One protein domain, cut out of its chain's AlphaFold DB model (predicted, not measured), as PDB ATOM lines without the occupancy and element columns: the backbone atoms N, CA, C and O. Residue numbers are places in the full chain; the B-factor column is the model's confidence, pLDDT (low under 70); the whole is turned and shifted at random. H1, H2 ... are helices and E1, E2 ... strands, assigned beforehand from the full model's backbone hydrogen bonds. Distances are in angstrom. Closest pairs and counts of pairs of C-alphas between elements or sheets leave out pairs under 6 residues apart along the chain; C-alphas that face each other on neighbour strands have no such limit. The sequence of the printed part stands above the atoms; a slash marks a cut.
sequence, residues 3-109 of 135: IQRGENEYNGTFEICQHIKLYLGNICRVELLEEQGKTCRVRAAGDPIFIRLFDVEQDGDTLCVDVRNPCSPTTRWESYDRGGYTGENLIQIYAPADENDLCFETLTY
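Overview. This is residues 3 to 109 of the 135 residues of an uncharacterized protein of Clostridiales bacterium (UniProt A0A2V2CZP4). Two sheets lie face to face as a sandwich with their strands nearly aligned, one of five strands, E1, E2, E5, E8 and E4, the other of three, E3, E7 and E6. The short helix H1 sits at one end, between E5 and E6 in the chain; residues 68 to 89 loop round that end, and the tail, residues 96 to 109, runs back beside E3. The 107 printed residues hold E1, E2, E3, E4, E5, H1, E6, E7 and E8 in that order; both sheets, E1 E2 E5 E8 E4 and E3 E7 E6, are mixed. The class is mostly strand, though under half of the residues are in named elements. The whole is compact, with a radius of gyration of the C-alphas of 13.2 A, and elongated, spanning 39 by 25 by 23 A.

Along the chain. E1, residues 3 to 5, begins at C-alpha 3 (40.234, 116.617, 103.952). E2, residues 9 to 15, is 20.3 A long; E3 is residues 19 to 23, 13.5 A, and E4 residues 29 to 34, 16.6 A. E5, residues 39 to 45, is 20.1 A long. H1, residues 48 to 53, runs 8.6 A from C-alpha 48 (54.516, 108.855, 106.434). E6, residues 54 to 59, and E7, residues 62 to 67, are 16.7 A each. E8, residues 90 to 95, is 16.4 A long and ends at C-alpha 95 (38.891, 116.541, 87.710).

Arrangement. In the larger sheet the hairpin E1 and E2 is antiparallel, with N 4 and O 11 at 2.8 A. E2 and E5 are antiparallel, N 12 and O 42 at 2.8 A, as are E5 and E8, N 43 and O 92 at 2.8 A. E8 and E4 are parallel, N 31 and O 91 at 2.8 A. In the other sheet E3 and E7 are parallel, N 21 and O 63 at 2.8 A, and the hairpin E7 and E6 is antiparallel, N 64 and O 57 at 2.8 A. The sheets' best planes are 6 degrees apart; the closest C-alphas of E2 and E6 are those of Phe 14 and Gln 58, 7.2 A. H1 is on the larger sheet, its Ile 51 6.2 A from Glu 9 of E2 between C-alphas, and only grazes the smaller one. In H1 every O i to N i+4 pair is within hydrogen-bond range.

Size, cuts and confidence. The C-alphas farthest apart are those of Cys 71 and Asp 98, 39.3 A. The printed part has no cut. The link E7 to E8, 22 residues, is long; the others are tight. Residues 21 to 22 of E3 pair in parallel with residues 105 to 106. The mean pLDDT of the printed part is 78.8, and it is under 70 at residues 36 to 37, 84 and 97 to 109.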
ATOM      1  N   ILE A   3      38.904 117.239 103.946       89.81
ATOM      2  CA  ILE A   3      40.234 116.617 103.952       89.81
ATOM      3  C   ILE A   3      40.259 115.496 104.985       89.81
ATOM      4  O   ILE A   3      39.884 115.691 106.142       89.81
ATOM      5  N   GLN A   4      40.769 114.341 104.572       89.69
ATOM      6  CA  GLN A   4      41.038 113.180 105.409       89.69
ATOM      7  C   GLN A   4      42.509 112.785 105.226       89.69
ATOM      8  O   GLN A   4      42.944 112.473 104.118       89.69
ATOM      9  N   ARG A   5      43.290 112.813 106.311       91.69
ATOM     10  CA  ARG A   5      44.716 112.458 106.297       91.69
ATOM     11  C   ARG A   5      44.954 111.264 107.216       91.69
ATOM     12  O   ARG A   5      44.708 111.354 108.418       91.69
ATOM     13  N   GLY A   6      45.414 110.165 106.631       88.25
ATOM     14  CA  GLY A   6      45.882 108.973 107.326       88.25
ATOM     15  C   GLY A   6      47.400 108.980 107.508       88.25
ATOM     16  O   GLY A   6      48.079 109.964 107.221       88.25
ATOM     17  N   GLU A   7      47.943 107.861 107.985       89.06
ATOM     18  CA  GLU A   7      49.392 107.696 108.177       89.06
ATOM     19  C   GLU A   7      50.153 107.650 106.842       89.06
ATOM     20  O   GLU A   7      51.213 108.253 106.724       89.06
ATOM     21  N   ASN A   8      49.583 106.974 105.839       92.88
ATOM     22  CA  ASN A   8      50.196 106.734 104.524       92.88
ATOM     23  C   ASN A   8      49.313 107.200 103.357       92.88
ATOM     24  O   ASN A   8      49.583 106.889 102.198       92.88
ATOM     25  N   GLU A   9      48.260 107.958 103.657       95.81
ATOM     26  CA  GLU A   9      47.309 108.421 102.654       95.81
ATOM     27  C   GLU A   9      46.784 109.826 102.945       95.81
ATOM     28  O   GLU A   9      46.606 110.239 104.094       95.81
ATOM     29  N   TYR A  10      46.489 110.549 101.875       96.25
ATOM     30  CA  TYR A  10      45.781 111.814 101.882       96.25
ATOM     31  C   TYR A  10      44.610 111.715 100.912       96.25
ATOM     32  O   TYR A  10      44.780 111.267  99.781       96.25
ATOM     33  N   ASN A  11      43.438 112.168 101.340       96.12
ATOM     34  CA  ASN A  11      42.257 112.312 100.503       96.12
ATOM     35  C   ASN A  11      41.684 113.717 100.713       96.12
ATOM     36  O   ASN A  11      41.375 114.099 101.841       96.12
ATOM     37  N   GLY A  12      41.526 114.480  99.636       95.38
ATOM     38  CA  GLY A  12      40.946 115.820  99.660       95.38
ATOM     39  C   GLY A  12      39.876 115.987  98.587       95.38
ATOM     40  O   GLY A  12      40.046 115.511  97.467       95.38
ATOM     41  N   THR A  13      38.791 116.677  98.931       93.81
ATOM     42  CA  THR A  13      37.731 117.091  98.002       93.81
ATOM     43  C   THR A  13      37.633 118.614  97.992       93.81
ATOM     44  O   THR A  13      37.451 119.255  99.037       93.81
ATOM     45  N   PHE A  14      37.712 119.171  96.792       91.75
ATOM     46  CA  PHE A  14      37.801 120.589  96.471       91.75
ATOM     47  C   PHE A  14      36.656 120.992  95.541       91.75
ATOM     48  O   PHE A  14      35.952 120.141  94.987       91.75
ATOM     49  N   GLU A  15      36.441 122.295  95.386       90.25
ATOM     50  CA  GLU A  15      35.520 122.785  94.361       90.25
ATOM     51  C   GLU A  15      36.093 122.489  92.968       90.25
ATOM     52  O   GLU A  15      37.235 122.037  92.835       90.25
ATOM     53  N   ILE A  16      35.287 122.678  91.926       85.69
ATOM     54  CA  ILE A  16      35.782 122.552  90.554       85.69
ATOM     55  C   ILE A  16      36.958 123.513  90.331       85.69
ATOM     56  O   ILE A  16      36.973 124.630  90.847       85.69
ATOM     57  N   CYS A  17      37.958 123.033  89.609       77.75
ATOM     58  CA  CYS A  17      39.226 123.693  89.371       77.75
ATOM     59  C   CYS A  17      39.545 123.552  87.881       77.75
ATOM     60  O   CYS A  17      39.366 122.468  87.334       77.75
ATOM     61  N   GLN A  18      39.977 124.635  87.236       76.56
ATOM     62  CA  GLN A  18      40.337 124.655  85.814       76.56
ATOM     63  C   GLN A  18      41.841 124.461  85.617       76.56
ATOM     64  O   GLN A  18      42.274 123.981  84.575       76.56
ATOM     65  N   HIS A  19      42.639 124.794  86.636       77.38
ATOM     66  CA  HIS A  19      44.095 124.724  86.594       77.38
ATOM     67  C   HIS A  19      44.643 123.874  87.738       77.38
ATOM     68  O   HIS A  19      44.125 123.899  88.853       77.38
ATOM     69  N   ILE A  20      45.726 123.138  87.476       77.88
ATOM     70  CA  ILE A  20      46.405 122.302  88.471       77.88
ATOM     71  C   ILE A  20      47.905 122.594  88.419       77.88
ATOM     72  O   ILE A  20      48.542 122.386  87.389       77.88
ATOM     73  N   LYS A  21      48.487 123.028  89.538       81.62
ATOM     74  CA  LYS A  21      49.931 123.283  89.675       81.62
ATOM     75  C   LYS A  21      50.570 122.288  90.632       81.62
ATOM     76  O   LYS A  21      50.024 122.033  91.703       81.62
ATOM     77  N   LEU A  22      51.733 121.751  90.261       79.19
ATOM     78  CA  LEU A  22      52.447 120.732  91.035       79.19
ATOM     79  C   LEU A  22      53.854 121.217  91.406       79.19
ATOM     80  O   LEU A  22      54.671 121.509  90.531       79.19
ATOM     81  N   TYR A  23      54.164 121.226  92.700       80.88
ATOM     82  CA  TYR A  23      55.452 121.646  93.254       80.88
ATOM     83  C   TYR A  23      56.119 120.465  93.971       80.88
ATOM     84  O   TYR A  23      55.997 120.283  95.183       80.88
ATOM     85  N   LEU A  24      56.810 119.625  93.198       76.75
ATOM     86  CA  LEU A  24      57.375 118.356  93.664       76.75
ATOM     87  C   LEU A  24      58.893 118.363  93.458       76.75
ATOM     88  O   LEU A  24      59.356 118.485  92.329       76.75
ATOM     89  N   GLY A  25      59.677 118.236  94.533       74.00
ATOM     90  CA  GLY A  25      61.141 118.123  94.424       74.00
ATOM     91  C   GLY A  25      61.657 116.683  94.383       74.00
ATOM     92  O   GLY A  25      62.818 116.458  94.061       74.00
ATOM     93  N   ASN A  26      60.803 115.698  94.667       73.38
ATOM     94  CA  ASN A  26      61.103 114.276  94.510       73.38
ATOM     95  C   ASN A  26      60.245 113.658  93.408       73.38
ATOM     96  O   ASN A  26      59.117 114.094  93.169       73.38
ATOM     97  N   ILE A  27      60.764 112.595  92.789       73.69
ATOM     98  CA  ILE A  27      60.024 111.803  91.805       73.69
ATOM     99  C   ILE A  27      58.743 111.267  92.455       73.69
ATOM    100  O   ILE A  27      58.772 110.652  93.522       73.69
ATOM    101  N   CYS A  28      57.619 111.524  91.792       76.25
ATOM    102  CA  CYS A  28      56.305 111.005  92.141       76.25
ATOM    103  C   CYS A  28      55.638 110.498  90.863       76.25
ATOM    104  O   CYS A  28      55.789 111.098  89.796       76.25
ATOM    105  N   ARG A  29      54.854 109.430  90.974       79.12
ATOM    106  CA  ARG A  29      53.900 109.056  89.934       79.12
ATOM    107  C   ARG A  29      52.686 109.967  90.057       79.12
ATOM    108  O   ARG A  29      52.077 110.021  91.125       79.12
ATOM    109  N   VAL A  30      52.335 110.656  88.976       78.44
ATOM    110  CA  VAL A  30      51.177 111.553  88.948       78.44
ATOM    111  C   VAL A  30      50.173 111.063  87.915       78.44
ATOM    112  O   VAL A  30      50.506 110.837  86.751       78.44
ATOM    113  N   GLU A  31      48.933 110.891  88.353       78.25
ATOM    114  CA  GLU A  31      47.819 110.463  87.518       78.25
ATOM    115  C   GLU A  31      46.745 111.539  87.519       78.25
ATOM    116  O   GLU A  31      46.283 111.969  88.576       78.25
ATOM    117  N   LEU A  32      46.327 111.947  86.326       76.25
ATOM    118  CA  LEU A  32      45.169 112.803  86.148       76.25
ATOM    119  C   LEU A  32      44.036 111.964  85.566       76.25
ATOM    120  O   LEU A  32      44.162 111.376  84.490       76.25
ATOM    121  N   LEU A  33      42.939 111.901  86.304       78.44
ATOM    122  CA  LEU A  33      41.808 111.032  86.047       78.44
ATOM    123  C   LEU A  33      40.568 111.888  85.807       78.44
ATOM    124  O   LEU A  33      40.296 112.845  86.532       78.44
ATOM    125  N   GLU A  34      39.803 111.532  84.786       76.62
ATOM    126  CA  GLU A  34      38.536 112.193  84.509       76.62
ATOM    127  C   GLU A  34      37.503 111.831  85.582       76.62
ATOM    128  O   GLU A  34      37.341 110.663  85.951       76.62
ATOM    129  N   GLU A  35      36.772 112.831  86.063       73.12
ATOM    130  CA  GLU A  35      35.634 112.630  86.946       73.12
ATOM    131  C   GLU A  35      34.417 113.421  86.483       73.12
ATOM    132  O   GLU A  35      34.424 114.646  86.427       73.12
ATOM    133  N   GLN A  36      33.322 112.711  86.221       65.19
ATOM    134  CA  GLN A  36      32.032 113.341  85.964       65.19
ATOM    135  C   GLN A  36      31.476 113.876  87.289       65.19
ATOM    136  O   GLN A  36      30.868 113.147  88.074       65.19
ATOM    137  N   GLY A  37      31.729 115.153  87.570       69.12
ATOM    138  CA  GLY A  37      31.368 115.778  88.836       69.12
ATOM    139  C   GLY A  37      31.503 117.298  88.825       69.12
ATOM    140  O   GLY A  37      31.901 117.900  87.837       69.12
ATOM    141  N   LYS A  38      31.145 117.921  89.953       76.81
ATOM    142  CA  LYS A  38      31.280 119.374  90.193       76.81
ATOM    143  C   LYS A  38      32.385 119.699  91.205       76.81
ATOM    144  O   LYS A  38      32.341 120.732  91.868       76.81
ATOM    145  N   THR A  39      33.318 118.773  91.392       86.38
ATOM    146  CA  THR A  39      34.365 118.832  92.416       86.38
ATOM    147  C   THR A  39      35.656 118.266  91.859       86.38
ATOM    148  O   THR A  39      35.605 117.300  91.101       86.38
ATOM    149  N   CYS A  40      36.791 118.805  92.297       86.38
ATOM    150  CA  CYS A  40      38.091 118.168  92.126       86.38
ATOM    151  C   CYS A  40      38.386 117.275  93.345       86.38
ATOM    152  O   CYS A  40      38.089 117.650  94.482       86.38
ATOM    153  N   ARG A  41      38.983 116.096  93.150       90.88
ATOM    154  CA  ARG A  41      39.481 115.263  94.260       90.88
ATOM    155  C   ARG A  41      40.962 114.987  94.106       90.88
ATOM    156  O   ARG A  41      41.433 114.726  93.009       90.88
ATOM    157  N   VAL A  42      41.682 114.973  95.219       92.88
ATOM    158  CA  VAL A  42      43.093 114.589  95.262       92.88
ATOM    159  C   VAL A  42      43.257 113.408  96.192       92.88
ATOM    160  O   VAL A  42      42.763 113.415  97.320       92.88
ATOM    161  N   ARG A  43      43.981 112.402  95.720       94.94
ATOM    162  CA  ARG A  43      44.501 111.319  96.539       94.94
ATOM    163  C   ARG A  43      46.012 111.332  96.473       94.94
ATOM    164  O   ARG A  43      46.574 111.485  95.396       94.94
ATOM    165  N   ALA A  44      46.661 111.138  97.606       93.75
ATOM    166  CA  ALA A  44      48.085 110.867  97.631       93.75
ATOM    167  C   ALA A  44      48.372 109.673  98.528       93.75
ATOM    168  O   ALA A  44      47.740 109.509  99.570       93.75
ATOM    169  N   ALA A  45      49.316 108.845  98.106       93.81
ATOM    170  CA  ALA A  45      49.775 107.681  98.843       93.81
ATOM    171  C   ALA A  45      51.302 107.638  98.809       93.81
ATOM    172  O   ALA A  45      51.921 107.944  97.790       93.81
ATOM    173  N   GLY A  46      51.905 107.271  99.930       90.88
ATOM    174  CA  GLY A  46      53.351 107.229 100.075       90.88
ATOM    175  C   GLY A  46      53.739 106.972 101.520       90.88
ATOM    176  O   GLY A  46      52.901 106.616 102.348       90.88
ATOM    177  N   ASP A  47      55.017 107.155 101.832       90.88
ATOM    178  CA  ASP A  47      55.495 106.984 103.202       90.88
ATOM    179  C   ASP A  47      54.987 108.096 104.149       90.88
ATOM    180  O   ASP A  47      54.594 109.179 103.693       90.88
ATOM    181  N   PRO A  48      55.059 107.894 105.479       90.88
ATOM    182  CA  PRO A  48      54.516 108.855 106.434       90.88
ATOM    183  C   PRO A  48      55.141 110.249 106.364       90.88
ATOM    184  O   PRO A  48      54.487 111.233 106.706       90.88
ATOM    185  N   ILE A  49      56.404 110.378 105.939       89.12
ATOM    186  CA  ILE A  49      57.049 111.690 105.809       89.12
ATOM    187  C   ILE A  49      56.496 112.409 104.584       89.12
ATOM    188  O   ILE A  49      56.153 113.584 104.704       89.12
ATOM    189  N   PHE A  50      56.369 111.713 103.450       89.25
ATOM    190  CA  PHE A  50      55.707 112.258 102.264       89.25
ATOM    191  C   PHE A  50      54.307 112.749 102.614       89.25
ATOM    192  O   PHE A  50      54.017 113.926 102.439       89.25
ATOM    193  N   ILE A  51      53.476 111.893 103.210       92.88
ATOM    194  CA  ILE A  51      52.096 112.246 103.546       92.88
ATOM    195  C   ILE A  51      52.035 113.332 104.604       92.88
ATOM    196  O   ILE A  51      51.138 114.156 104.559       92.88
ATOM    197  N   ARG A  52      52.976 113.421 105.541       90.06
ATOM    198  CA  ARG A  52      53.002 114.539 106.493       90.06
ATOM    199  C   ARG A  52      53.301 115.883 105.821       90.06
ATOM    200  O   ARG A  52      52.826 116.905 106.307       90.06
ATOM    201  N   LEU A  53      54.114 115.888 104.767       89.06
ATOM    202  CA  LEU A  53      54.546 117.101 104.067       89.06
ATOM    203  C   LEU A  53      53.681 117.436 102.846       89.06
ATOM    204  O   LEU A  53      53.694 118.581 102.411       89.06
ATOM    205  N   PHE A  54      52.936 116.465 102.319       91.25
ATOM    206  CA  PHE A  54      52.032 116.631 101.190       91.25
ATOM    207  C   PHE A  54      50.893 117.579 101.545       91.25
ATOM    208  O   PHE A  54      50.181 117.361 102.535       91.25
ATOM    209  N   ASP A  55      50.686 118.596 100.730       91.06
ATOM    210  CA  ASP A  55      49.637 119.570 100.938       91.06
ATOM    211  C   ASP A  55      48.979 119.985  99.625       91.06
ATOM    212  O   ASP A  55      49.520 119.819  98.530       91.06
ATOM    213  N   VAL A  56      47.728 120.414  99.755       92.25
ATOM    214  CA  VAL A  56      46.893 120.808  98.632       92.25
ATOM    215  C   VAL A  56      46.061 121.991  99.074       92.25
ATOM    216  O   VAL A  56      45.344 121.909 100.075       92.25
ATOM    217  N   GLU A  57      46.110 123.066  98.300       91.25
ATOM    218  CA  GLU A  57      45.237 124.213  98.496       91.25
ATOM    219  C   GLU A  57      44.607 124.634  97.176       91.25
ATOM    220  O   GLU A  57      45.172 124.448  96.099       91.25
ATOM    221  N   GLN A  58      43.417 125.214  97.280       89.88
ATOM    222  CA  GLN A  58      42.710 125.793  96.152       89.88
ATOM    223  C   GLN A  58      42.730 127.318  96.281       89.88
ATOM    224  O   GLN A  58      42.281 127.856  97.295       89.88
ATOM    225  N   ASP A  59      43.237 127.991  95.251       88.19
ATOM    226  CA  ASP A  59      43.206 129.445  95.092       88.19
ATOM    227  C   ASP A  59      42.387 129.783  93.841       88.19
ATOM    228  O   ASP A  59      42.844 129.623  92.709       88.19
ATOM    229  N   GLY A  60      41.124 130.164  94.045       87.88
ATOM    230  CA  GLY A  60      40.167 130.360  92.956       87.88
ATOM    231  C   GLY A  60      39.932 129.081  92.144       87.88
ATOM    232  O   GLY A  60      39.509 128.054  92.679       87.88
ATOM    233  N   ASP A  61      40.196 129.155  90.843       85.62
ATOM    234  CA  ASP A  61      40.090 128.043  89.889       85.62
ATOM    235  C   ASP A  61      41.355 127.170  89.825       85.62
ATOM    236  O   ASP A  61      41.386 126.183  89.086       85.62
ATOM    237  N   THR A  62      42.390 127.505  90.597       84.50
ATOM    238  CA  THR A  62      43.678 126.817  90.572       84.50
ATOM    239  C   THR A  62      43.839 125.920  91.792       84.50
ATOM    240  O   THR A  62      43.760 126.364  92.938       84.50
ATOM    241  N   LEU A  63      44.113 124.640  91.549       87.31
ATOM    242  CA  LEU A  63      44.469 123.660  92.564       87.31
ATOM    243  C   LEU A  63      45.991 123.512  92.620       87.31
ATOM    244  O   LEU A  63      46.619 123.025  91.681       87.31
ATOM    245  N   CYS A  64      46.594 123.918  93.726       87.69
ATOM    246  CA  CYS A  64      48.028 123.818  93.943       87.69
ATOM    247  C   CYS A  64      48.333 122.618  94.845       87.69
ATOM    248  O   CYS A  64      47.777 122.500  95.935       87.69
ATOM    249  N   VAL A  65      49.230 121.744  94.395       87.44
ATOM    250  CA  VAL A  65      49.688 120.551  95.115       87.44
ATOM    251  C   VAL A  65      51.186 120.674  95.358       87.44
ATOM    252  O   VAL A  65      51.950 120.836  94.406       87.44
ATOM    253  N   ASP A  66      51.625 120.567  96.605       87.19
ATOM    254  CA  ASP A  66      53.039 120.647  96.962       87.19
ATOM    255  C   ASP A  66      53.460 119.605  98.006       87.19
ATOM    256  O   ASP A  66      52.656 118.978  98.696       87.19
ATOM    257  N   VAL A  67      54.771 119.387  98.098       84.06
ATOM    258  CA  VAL A  67      55.392 118.711  99.241       84.06
ATOM    259  C   VAL A  67      56.160 119.779 100.001       84.06
ATOM    260  O   VAL A  67      57.191 120.252  99.534       84.06
ATOM    261  N   ARG A  68      55.653 120.189 101.164       84.19
ATOM    262  CA  ARG A  68      56.185 121.337 101.904       84.19
ATOM    263  C   ARG A  68      57.597 121.087 102.427       84.19
ATOM    264  O   ARG A  68      57.901 120.022 102.970       84.19
ATOM    265  N   ASN A  69      58.428 122.126 102.376       82.88
ATOM    266  CA  ASN A  69      59.741 122.125 103.008       82.88
ATOM    267  C   ASN A  69      59.602 122.251 104.544       82.88
ATOM    268  O   ASN A  69      59.212 123.315 105.035       82.88
ATOM    269  N   PRO A  70      59.966 121.231 105.346       82.19
ATOM    270  CA  PRO A  70      59.860 121.299 106.805       82.19
ATOM    271  C   PRO A  70      60.806 122.332 107.433       82.19
ATOM    272  O   PRO A  70      60.556 122.786 108.549       82.19
ATOM    273  N   CYS A  71      61.880 122.719 106.740       81.38
ATOM    274  CA  CYS A  71      62.805 123.765 107.175       81.38
ATOM    275  C   CYS A  71      62.317 125.178 106.822       81.38
ATOM    276  O   CYS A  71      62.875 126.152 107.323       81.38
ATOM    277  N   SER A  72      61.287 125.301 105.979       80.38
ATOM    278  CA  SER A  72      60.689 126.578 105.581       80.38
ATOM    279  C   SER A  72      59.161 126.455 105.448       80.38
ATOM    280  O   SER A  72      58.611 126.625 104.365       80.38
ATOM    281  N   PRO A  73      58.437 126.146 106.541       71.81
ATOM    282  CA  PRO A  73      57.025 125.742 106.486       71.81
ATOM    283  C   PRO A  73      56.059 126.867 106.085       71.81
ATOM    284  O   PRO A  73      54.887 126.611 105.813       71.81
ATOM    285  N   THR A  74      56.524 128.118 106.102       77.75
ATOM    286  CA  THR A  74      55.768 129.296 105.651       77.75
ATOM    287  C   THR A  74      55.906 129.545 104.156       77.75
ATOM    288  O   THR A  74      55.123 130.304 103.593       77.75
ATOM    289  N   THR A  75      56.914 128.943 103.531       74.56
ATOM    290  CA  THR A  75      57.162 129.065 102.103       74.56
ATOM    291  C   THR A  75      56.308 128.028 101.395       74.56
ATOM    292  O   THR A  75      56.365 126.840 101.713       74.56
ATOM    293  N   ARG A  76      55.456 128.503 100.492       73.44
ATOM    294  CA  ARG A  76      54.531 127.688  99.705       73.44
ATOM    295  C   ARG A  76      54.942 127.751  98.252       73.44
ATOM    296  O   ARG A  76      55.586 128.717  97.850       73.44
ATOM    297  N   TRP A  77      54.499 126.764  97.480       76.38
ATOM    298  CA  TRP A  77      54.665 126.776  96.023       76.38
ATOM    299  C   TRP A  77      56.136 126.734  95.593       76.38
ATOM    300  O   TRP A  77      56.524 127.273  94.561       76.38
ATOM    301  N   GLU A  78      56.958 126.056  96.394       74.12
ATOM    302  CA  GLU A  78      58.349 125.753  96.086       74.12
ATOM    303  C   GLU A  78      58.562 124.242  96.162       74.12
ATOM    304  O   GLU A  78      58.118 123.580  97.099       74.12
ATOM    305  N   SER A  79      59.262 123.688  95.173       72.19
ATOM    306  CA  SER A  79      59.621 122.272  95.169       72.19
ATOM    307  C   SER A  79      60.597 121.967  96.307       72.19
ATOM    308  O   SER A  79      61.666 122.575  96.394       72.19
ATOM    309  N   TYR A  80      60.276 120.975  97.133       76.44
ATOM    310  CA  TYR A  80      61.173 120.457  98.164       76.44
ATOM    311  C   TYR A  80      61.688 119.066  97.783       76.44
ATOM    312  O   TYR A  80      60.903 118.126  97.645       76.44
ATOM    313  N   ASP A  81      63.006 118.942  97.616       76.88
ATOM    314  CA  ASP A  81      63.694 117.655  97.510       76.88
ATOM    315  C   ASP A  81      64.169 117.225  98.902       76.88
ATOM    316  O   ASP A  81      64.994 117.885  99.539       76.88
ATOM    317  N   ARG A  82      63.652 116.093  99.378       74.25
ATOM    318  CA  ARG A  82      64.025 115.509 100.670       74.25
ATOM    319  C   ARG A  82      65.384 114.790 100.677       74.25
ATOM    320  O   ARG A  82      65.790 114.318 101.735       74.25
ATOM    321  N   GLY A  83      66.063 114.712  99.530       73.38
ATOM    322  CA  GLY A  83      67.408 114.174  99.340       73.38
ATOM    323  C   GLY A  83      67.484 112.645  99.383       73.38
ATOM    324  O   GLY A  83      67.141 112.020 100.383       73.38
ATOM    325  N   GLY A  84      67.985 112.029  98.305       69.62
ATOM    326  CA  GLY A  84      68.310 110.594  98.263       69.62
ATOM    327  C   GLY A  84      67.119 109.651  98.463       69.62
ATOM    328  O   GLY A  84      67.304 108.480  98.790       69.62
ATOM    329  N   TYR A  85      65.894 110.152  98.306       72.00
ATOM    330  CA  TYR A  85      64.701 109.337  98.420       72.00
ATOM    331  C   TYR A  85      64.351 108.644  97.111       72.00
ATOM    332  O   TYR A  85      64.245 109.290  96.073       72.00
ATOM    333  N   THR A  86      64.097 107.344  97.208       71.56
ATOM    334  CA  THR A  86      63.808 106.464  96.069       71.56
ATOM    335  C   THR A  86      62.489 105.704  96.223       71.56
ATOM    336  O   THR A  86      62.251 104.743  95.499       71.56
ATOM    337  N   GLY A  87      61.667 106.038  97.223       73.62
ATOM    338  CA  GLY A  87      60.379 105.372  97.413       73.62
ATOM    339  C   GLY A  87      59.337 105.860  96.407       73.62
ATOM    340  O   GLY A  87      59.417 106.976  95.894       73.62
ATOM    341  N   GLU A  88      58.353 105.015  96.124       78.12
ATOM    342  CA  GLU A  88      57.268 105.358  95.211       78.12
ATOM    343  C   GLU A  88      56.202 106.185  95.941       78.12
ATOM    344  O   GLU A  88      55.503 105.678  96.820       78.12
ATOM    345  N   ASN A  89      56.060 107.456  95.557       83.75
ATOM    346  CA  ASN A  89      54.907 108.275  95.922       83.75
ATOM    347  C   ASN A  89      53.930 108.332  94.749       83.75
ATOM    348  O   ASN A  89      54.340 108.476  93.596       83.75
ATOM    349  N   LEU A  90      52.642 108.266  95.057       86.19
ATOM    350  CA  LEU A  90      51.550 108.377  94.103       86.19
ATOM    351  C   LEU A  90      50.710 109.611  94.427       86.19
ATOM    352  O   LEU A  90      50.328 109.819  95.578       86.19
ATOM    353  N   ILE A  91      50.377 110.384  93.398       87.81
ATOM    354  CA  ILE A  91      49.410 111.480  93.449       87.81
ATOM    355  C   ILE A  91      48.383 111.229  92.345       87.81
ATOM    356  O   ILE A  91      48.745 111.103  91.180       87.81
ATOM    357  N   GLN A  92      47.108 111.151  92.702       87.31
ATOM    358  CA  GLN A  92      45.994 111.015  91.768       87.31
ATOM    359  C   GLN A  92      45.087 112.231  91.903       87.31
ATOM    360  O   GLN A  92      44.644 112.559  93.004       87.31
ATOM    361  N   ILE A  93      44.791 112.883  90.789       85.12
ATOM    362  CA  ILE A  93      43.914 114.048  90.737       85.12
ATOM    363  C   ILE A  93      42.733 113.699  89.845       85.12
ATOM    364  O   ILE A  93      42.912 113.318  88.696       85.12
ATOM    365  N   TYR A  94      41.532 113.798  90.397       85.00
ATOM    366  CA  TYR A  94      40.275 113.573  89.704       85.00
ATOM    367  C   TYR A  94      39.649 114.931  89.402       85.00
ATOM    368  O   TYR A  94      39.379 115.687  90.339       85.00
ATOM    369  N   ALA A  95      39.443 115.252  88.126       78.31
ATOM    370  CA  ALA A  95      38.891 116.541  87.710       78.31
ATOM    371  C   ALA A  95      37.942 116.398  86.498       78.31
ATOM    372  O   ALA A  95      38.073 115.436  85.735       78.31
ATOM    373  N   PRO A  96      36.981 117.322  86.297       71.56
ATOM    374  CA  PRO A  96      36.000 117.230  85.207       71.56
ATOM    375  C   PRO A  96      36.600 117.382  83.804       71.56
ATOM    376  O   PRO A  96      37.409 118.268  83.579       71.56
ATOM    377  N   ALA A  97      36.189 116.557  82.835       60.97
ATOM    378  CA  ALA A  97      36.727 116.609  81.465       60.97
ATOM    379  C   ALA A  97      36.387 117.892  80.690       60.97
ATOM    380  O   ALA A  97      37.164 118.305  79.834       60.97
ATOM    381  N   ASP A  98      35.237 118.505  80.976       54.53
ATOM    382  CA  ASP A  98      34.614 119.483  80.077       54.53
ATOM    383  C   ASP A  98      35.010 120.950  80.364       54.53
ATOM    384  O   ASP A  98      34.604 121.843  79.621       54.53
ATOM    385  N   GLU A  99      35.791 121.219  81.421       50.94
ATOM    386  CA  GLU A  99      36.131 122.585  81.878       50.94
ATOM    387  C   GLU A  99      37.639 122.850  82.093       50.94
ATOM    388  O   GLU A  99      38.002 123.897  82.626       50.94
ATOM    389  N   ASN A 100      38.538 121.948  81.681       47.66
ATOM    390  CA  ASN A 100      39.940 122.023  82.107       47.66
ATOM    391  C   ASN A 100      40.913 122.397  80.979       47.66
ATOM    392  O   ASN A 100      41.372 121.536  80.227       47.66
ATOM    393  N   ASP A 101      41.329 123.665  80.950       46.09
ATOM    394  CA  ASP A 101      42.634 124.047  80.400       46.09
ATOM    395  C   ASP A 101      43.728 123.549  81.362       46.09
ATOM    396  O   ASP A 101      44.127 124.215  82.324       46.09
ATOM    397  N   LEU A 102      44.203 122.327  81.114       49.00
ATOM    398  CA  LEU A 102      45.248 121.664  81.894       49.00
ATOM    399  C   LEU A 102      46.615 122.328  81.695       49.00
ATOM    400  O   LEU A 102      47.455 121.887  80.913       49.00
ATOM    401  N   CYS A 103      46.855 123.396  82.448       46.12
ATOM    402  CA  CYS A 103      48.145 124.066  82.518       46.12
ATOM    403  C   CYS A 103      49.050 123.384  83.550       46.12
ATOM    404  O   CYS A 103      49.011 123.712  84.735       46.12
ATOM    405  N   PHE A 104      49.894 122.454  83.098       50.06
ATOM    406  CA  PHE A 104      50.965 121.885  83.918       50.06
ATOM    407  C   PHE A 104      52.145 122.863  84.009       50.06
ATOM    408  O   PHE A 104      53.025 122.876  83.152       50.06
ATOM    409  N   GLU A 105      52.208 123.653  85.076       45.00
ATOM    410  CA  GLU A 105      53.465 124.278  85.501       45.00
ATOM    411  C   GLU A 105      54.100 123.381  86.564       45.00
ATOM    412  O   GLU A 105      53.837 123.521  87.757       45.00
ATOM    413  N   THR A 106      54.904 122.405  86.140       42.06
ATOM    414  CA  THR A 106      55.809 121.712  87.064       42.06
ATOM    415  C   THR A 106      57.093 122.523  87.178       42.06
ATOM    416  O   THR A 106      57.739 122.799  86.165       42.06
ATOM    417  N   LEU A 107      57.516 122.862  88.392       43.44
ATOM    418  CA  LEU A 107      58.870 123.363  88.619       43.44
ATOM    419  C   LEU A 107      59.819 122.170  88.746       43.44
ATOM    420  O   LEU A 107      59.771 121.407  89.708       43.44
ATOM    421  N   THR A 108      60.643 121.986  87.718       40.12
ATOM    422  CA  THR A 108      61.606 120.895  87.588       40.12
ATOM    423  C   THR A 108      62.774 121.055  88.563       40.12
ATOM    424  O   THR A 108      63.481 122.063  88.516       40.12
ATOM    425  N   TYR A 109      63.074 120.028  89.362       33.59
ATOM    426  CA  TYR A 109      64.415 119.860  89.924       33.59
ATOM    427  C   TYR A 109      65.291 119.107  88.906       33.59
ATOM    428  O   TYR A 109      64.977 117.991  88.508       33.59
TER     429      TYR A 109